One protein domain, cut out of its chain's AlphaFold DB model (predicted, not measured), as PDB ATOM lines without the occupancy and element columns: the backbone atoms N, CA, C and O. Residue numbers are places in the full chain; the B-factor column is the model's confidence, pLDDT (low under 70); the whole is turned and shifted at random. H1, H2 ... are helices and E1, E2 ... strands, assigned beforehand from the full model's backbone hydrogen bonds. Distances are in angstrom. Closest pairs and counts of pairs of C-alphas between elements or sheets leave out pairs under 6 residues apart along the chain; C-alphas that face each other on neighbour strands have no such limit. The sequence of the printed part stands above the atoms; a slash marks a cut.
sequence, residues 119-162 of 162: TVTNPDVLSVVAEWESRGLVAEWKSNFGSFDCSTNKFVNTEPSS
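This is residues 119 to 162 of the 162 residues of an uncharacterized protein of Hibiscus syriacus (UniProt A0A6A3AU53). A small two-stranded hairpin, E1 and E2, sits at one end of a long, thin shape, and a single helix, H1, is set crosswise at the other end, with the stretched link of residues 135 to 146 running between them. The last residues, 157 to 162, run back from the hairpin toward the helix end. The printed part has 44 residues, with one named helix and then two named strands in the order H1, E1, E2; the sheet, E1 - E2, is antiparallel, and the class is mixed, helices and strands, with under half of the residues in named elements. The whole is extended, with a radius of gyration of the C-alphas of 15.8 A and spans of 44 by 20 by 16 A.

E1 is residues 147 to 149, 6.4 A from first to last C-alpha, and begins with C-alpha 147 at (27.776, -30.039, 50.582). E2 is residues 154 to 156, 6.3 A long, and ends with C-alpha 156 at (25.961, -25.217, 50.237). H1 is residues 123 to 134, 16.4 A long, and begins with C-alpha 123 at (40.788, -42.692, 27.126).

E1 and E2 form a hairpin of antiparallel neighbour strands, with 138 degrees between their directions. C-alphas 148 and 155 face each other at 4.4 A. N 156 and O 147 are within hydrogen-bond range at 2.8 A, and N 149 and O 154 at 2.9 A. H1 and E2 are apart. In H1, 7 of 8 O i to N i+4 pairs are within hydrogen-bond range.

The two C-alphas farthest apart, those of Arg 135 and Ser 151, are 45.0 A from each other. The printed part has no cut and ends at the chain's last residue, Ser 162. The link from H1 to E1, 12 residues, is long; that from E1 to E2, 4 residues, is tight. Residues 149 to 154 stand free. The mean pLDDT of the printed part is 87.2, and residues 157 to 162 are under 70.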
ATOM      1  N   THR A 119      34.915 -42.430  38.355       93.88
ATOM      2  CA  THR A 119      35.162 -41.507  37.246       93.88
ATOM      3  C   THR A 119      36.234 -42.088  36.336       93.88
ATOM      4  O   THR A 119      37.042 -42.925  36.749       93.88
ATOM      5  N   VAL A 120      36.237 -41.664  35.074       92.75
ATOM      6  CA  VAL A 120      37.197 -42.135  34.074       92.75
ATOM      7  C   VAL A 120      37.867 -40.934  33.437       92.75
ATOM      8  O   VAL A 120      37.201 -40.076  32.871       92.75
ATOM      9  N   THR A 121      39.191 -40.885  33.515       93.31
ATOM     10  CA  THR A 121      40.009 -39.850  32.861       93.31
ATOM     11  C   THR A 121      40.912 -40.421  31.773       93.31
ATOM     12  O   THR A 121      41.374 -39.687  30.906       93.31
ATOM     13  N   ASN A 122      41.164 -41.733  31.797       94.25
ATOM     14  CA  ASN A 122      41.997 -42.411  30.813       94.25
ATOM     15  C   ASN A 122      41.153 -42.807  29.578       94.25
ATOM     16  O   ASN A 122      40.194 -43.569  29.743       94.25
ATOM     17  N   PRO A 123      41.511 -42.359  28.357       93.00
ATOM     18  CA  PRO A 123      40.788 -42.692  27.126       93.00
ATOM     19  C   PRO A 123      40.663 -44.196  26.843       93.00
ATOM     20  O   PRO A 123      39.617 -44.649  26.378       93.00
ATOM     21  N   ASP A 124      41.686 -44.989  27.171       89.75
ATOM     22  CA  ASP A 124      41.655 -46.439  26.961       89.75
ATOM     23  C   ASP A 124      40.585 -47.082  27.849       89.75
ATOM     24  O   ASP A 124      39.816 -47.934  27.405       89.75
ATOM     25  N   VAL A 125      40.472 -46.617  29.096       90.44
ATOM     26  CA  VAL A 125      39.440 -47.071  30.039       90.44
ATOM     27  C   VAL A 125      38.058 -46.580  29.608       90.44
ATOM     28  O   VAL A 125      37.082 -47.314  29.752       90.44
ATOM     29  N   LEU A 126      37.965 -45.381  29.027       94.62
ATOM     30  CA  LEU A 126      36.704 -44.834  28.530       94.62
ATOM     31  C   LEU A 126      36.103 -45.716  27.431       94.62
ATOM     32  O   LEU A 126      34.904 -45.977  27.454       94.62
ATOM     33  N   SER A 127      36.931 -46.240  26.520       92.62
ATOM     34  CA  SER A 127      36.468 -47.163  25.473       92.62
ATOM     35  C   SER A 127      35.840 -48.442  26.047       92.62
ATOM     36  O   SER A 127      34.805 -48.906  25.572       92.62
ATOM     37  N   VAL A 128      36.424 -48.971  27.126       92.25
ATOM     38  CA  VAL A 128      35.921 -50.158  27.831       92.25
ATOM     39  C   VAL A 128      34.608 -49.849  28.551       92.25
ATOM     40  O   VAL A 128      33.682 -50.655  28.522       92.25
ATOM     41  N   VAL A 129      34.502 -48.675  29.173       94.69
ATOM     42  CA  VAL A 129      33.282 -48.246  29.870       94.69
ATOM     43  C   VAL A 129      32.143 -47.983  28.887       94.69
ATOM     44  O   VAL A 129      31.023 -48.402  29.160       94.69
ATOM     45  N   ALA A 130      32.424 -47.410  27.715       94.75
ATOM     46  CA  ALA A 130      31.442 -47.265  26.642       94.75
ATOM     47  C   ALA A 130      30.942 -48.630  26.129       94.75
ATOM     48  O   ALA A 130      29.750 -48.808  25.881       94.75
ATOM     49  N   GLU A 131      31.826 -49.632  26.025       94.50
ATOM     50  CA  GLU A 131      31.410 -51.008  25.724       94.50
ATOM     51  C   GLU A 131      30.468 -51.544  26.816       94.50
ATOM     52  O   GLU A 131      29.416 -52.107  26.508       94.50
ATOM     53  N   TRP A 132      30.809 -51.355  28.093       94.94
ATOM     54  CA  TRP A 132      29.969 -51.790  29.212       94.94
ATOM     55  C   TRP A 132      28.608 -51.094  29.230       94.94
ATOM     56  O   TRP A 132      27.599 -51.762  29.457       94.94
ATOM     57  N   GLU A 133      28.564 -49.796  28.949       96.75
ATOM     58  CA  GLU A 133      27.330 -49.018  28.852       96.75
ATOM     59  C   GLU A 133      26.458 -49.504  27.690       96.75
ATOM     60  O   GLU A 133      25.276 -49.783  27.882       96.75
ATOM     61  N   SER A 134      27.048 -49.748  26.512       96.81
ATOM     62  CA  SER A 134      26.327 -50.300  25.351       96.81
ATOM     63  C   SER A 134      25.702 -51.675  25.624       96.81
ATOM     64  O   SER A 134      24.725 -52.070  24.989       96.81
ATOM     65  N   ARG A 135      26.261 -52.406  26.597       96.69
ATOM     66  CA  ARG A 135      25.794 -53.716  27.060       96.69
ATOM     67  C   ARG A 135      24.866 -53.627  28.275       96.69
ATOM     68  O   ARG A 135      24.435 -54.668  28.764       96.69
ATOM     69  N   GLY A 136      24.584 -52.423  28.777       96.38
ATOM     70  CA  GLY A 136      23.746 -52.187  29.952       96.38
ATOM     71  C   GLY A 136      24.362 -52.654  31.275       96.38
ATOM     72  O   GLY A 136      23.628 -52.946  32.213       96.38
ATOM     73  N   LEU A 137      25.693 -52.777  31.356       94.12
ATOM     74  CA  LEU A 137      26.401 -53.196  32.575       94.12
ATOM     75  C   LEU A 137      26.689 -52.028  33.527       94.12
ATOM     76  O   LEU A 137      26.847 -52.240  34.727       94.12
ATOM     77  N   VAL A 138      26.788 -50.817  32.985       95.62
ATOM     78  CA  VAL A 138      26.992 -49.559  33.715       95.62
ATOM     79  C   VAL A 138      26.120 -48.475  33.085       95.62
ATOM     80  O   VAL A 138      25.680 -48.623  31.946       95.62
ATOM     81  N   ALA A 139      25.885 -47.395  33.820       95.00
ATOM     82  CA  ALA A 139      25.207 -46.203  33.331       95.00
ATOM     83  C   ALA A 139      25.786 -44.969  34.028       95.00
ATOM     84  O   ALA A 139      26.301 -45.069  35.147       95.00
ATOM     85  N   GLU A 140      25.684 -43.809  33.382       94.12
ATOM     86  CA  GLU A 140      26.000 -42.535  34.019       94.12
ATOM     87  C   GLU A 140      25.116 -42.305  35.253       94.12
ATOM     88  O   GLU A 140      23.887 -42.429  35.205       94.12
ATOM     89  N   TRP A 141      25.742 -41.931  36.369       91.88
ATOM     90  CA  TRP A 141      25.012 -41.582  37.579       91.88
ATOM     91  C   TRP A 141      24.641 -40.098  37.586       91.88
ATOM     92  O   TRP A 141      25.439 -39.237  37.957       91.88
ATOM     93  N   LYS A 142      23.394 -39.806  37.213       89.06
ATOM     94  CA  LYS A 142      22.820 -38.454  37.254       89.06
ATOM     95  C   LYS A 142      22.354 -38.118  38.667       89.06
ATOM     96  O   LYS A 142      21.189 -38.322  39.009       89.06
ATOM     97  N   SER A 143      23.285 -37.668  39.503       82.19
ATOM     98  CA  SER A 143      23.027 -37.332  40.904       82.19
ATOM     99  C   SER A 143      23.261 -35.858  41.188       82.19
ATOM    100  O   SER A 143      24.195 -35.254  40.665       82.19
ATOM    101  N   ASN A 144      22.441 -35.304  42.077       83.50
ATOM    102  CA  ASN A 144      22.657 -33.976  42.630       83.50
ATOM    103  C   ASN A 144      23.538 -34.122  43.870       83.50
ATOM    104  O   ASN A 144      23.088 -34.584  44.921       83.50
ATOM    105  N   PHE A 145      24.804 -33.743  43.744       83.56
ATOM    106  CA  PHE A 145      25.702 -33.664  44.890       83.56
ATOM    107  C   PHE A 145      25.405 -32.391  45.677       83.56
ATOM    108  O   PHE A 145      25.100 -31.359  45.091       83.56
ATOM    109  N   GLY A 146      25.506 -32.456  47.001       85.88
ATOM    110  CA  GLY A 146      25.391 -31.296  47.880       85.88
ATOM    111  C   GLY A 146      26.479 -31.330  48.944       85.88
ATOM    112  O   GLY A 146      26.983 -32.401  49.288       85.88
ATOM    113  N   SER A 147      26.837 -30.162  49.467       89.38
ATOM    114  CA  SER A 147      27.776 -30.039  50.582       89.38
ATOM    115  C   SER A 147      27.036 -29.576  51.831       89.38
ATOM    116  O   SER A 147      26.165 -28.714  51.739       89.38
ATOM    117  N   PHE A 148      27.364 -30.132  52.997       91.38
ATOM    118  CA  PHE A 148      26.850 -29.655  54.281       91.38
ATOM    119  C   PHE A 148      27.961 -28.930  55.035       91.38
ATOM    120  O   PHE A 148      28.977 -29.532  55.386       91.38
ATOM    121  N   ASP A 149      27.762 -27.641  55.293       92.25
ATOM    122  CA  ASP A 149      28.659 -26.838  56.111       92.25
ATOM    123  C   ASP A 149      28.244 -26.937  57.585       92.25
ATOM    124  O   ASP A 149      27.218 -26.397  58.009       92.25
ATOM    125  N   CYS A 150      29.074 -27.618  58.375       92.12
ATOM    126  CA  CYS A 150      28.852 -27.809  59.806       92.12
ATOM    127  C   CYS A 150      29.031 -26.524  60.627       92.12
ATOM    128  O   CYS A 150      28.484 -26.432  61.724       92.12
ATOM    129  N   SER A 151      29.765 -25.531  60.118       93.50
ATOM    130  CA  SER A 151      29.987 -24.269  60.829       93.50
ATOM    131  C   SER A 151      28.763 -23.357  60.762       93.50
ATOM    132  O   SER A 151      28.438 -22.675  61.734       93.50
ATOM    133  N   THR A 152      28.037 -23.390  59.642       93.38
ATOM    134  CA  THR A 152      26.825 -22.588  59.435       93.38
ATOM    135  C   THR A 152      25.528 -23.391  59.559       93.38
ATOM    136  O   THR A 152      24.454 -22.788  59.545       93.38
ATOM    137  N   ASN A 153      25.609 -24.719  59.722       92.69
ATOM    138  CA  ASN A 153      24.483 -25.664  59.706       92.69
ATOM    139  C   ASN A 153      23.600 -25.521  58.454       92.69
ATOM    140  O   ASN A 153      22.370 -25.575  58.530       92.69
ATOM    141  N   LYS A 154      24.225 -25.304  57.293       91.12
ATOM    142  CA  LYS A 154      23.531 -25.091  56.016       91.12
ATOM    143  C   LYS A 154      24.078 -26.005  54.930       91.12
ATOM    144  O   LYS A 154      25.262 -26.328  54.905       91.12
ATOM    145  N   PHE A 155      23.211 -26.372  53.992       87.00
ATOM    146  CA  PHE A 155      23.640 -26.992  52.745       87.00
ATOM    147  C   PHE A 155      24.134 -25.909  51.777       87.00
ATOM    148  O   PHE A 155      23.446 -24.913  51.557       87.00
ATOM    149  N   VAL A 156      25.332 -26.097  51.227       83.25
ATOM    150  CA  VAL A 156      25.961 -25.217  50.237       83.25
ATOM    151  C   VAL A 156      25.822 -25.867  48.860       83.25
ATOM    152  O   VAL A 156      25.962 -27.085  48.752       83.25
ATOM    153  N   ASN A 157      25.496 -25.031  47.866       68.19
ATOM    154  CA  ASN A 157      25.004 -25.341  46.519       68.19
ATOM    155  C   ASN A 157      25.100 -26.796  46.044       68.19
ATOM    156  O   ASN A 157      26.168 -27.389  45.918       68.19
ATOM    157  N   THR A 158      23.925 -27.287  45.667       62.19
ATOM    158  CA  THR A 158      23.718 -28.428  44.793       62.19
ATOM    159  C   THR A 158      24.047 -28.023  43.361       62.19
ATOM    160  O   THR A 158      23.340 -27.185  42.799       62.19
ATOM    161  N   GLU A 159      25.096 -28.584  42.769       57.38
ATOM    162  CA  GLU A 159      25.303 -28.460  41.323       57.38
ATOM    163  C   GLU A 159      24.109 -29.130  40.613       57.38
ATOM    164  O   GLU A 159      23.822 -30.299  40.900       57.38
ATOM    165  N   PRO A 160      23.355 -28.422  39.748       52.06
ATOM    166  CA  PRO A 160      22.306 -29.051  38.959       52.06
ATOM    167  C   PRO A 160      22.949 -30.045  37.986       52.06
ATOM    168  O   PRO A 160      23.861 -29.683  37.244       52.06
ATOM    169  N   SER A 161      22.486 -31.299  37.996       54.72
ATOM    170  CA  SER A 161      22.962 -32.338  37.075       54.72
ATOM    171  C   SER A 161      22.891 -31.866  35.614       54.72
ATOM    172  O   SER A 161      21.808 -31.488  35.157       54.72
ATOM    173  N   SER A 162      24.022 -31.898  34.903       46.78
ATOM    174  CA  SER A 162      24.123 -31.686  33.448       46.78
ATOM    175  C   SER A 162      23.513 -32.820  32.627       46.78
ATOM    176  O   SER A 162      23.548 -33.979  33.099       46.78
TER     177      SER A 162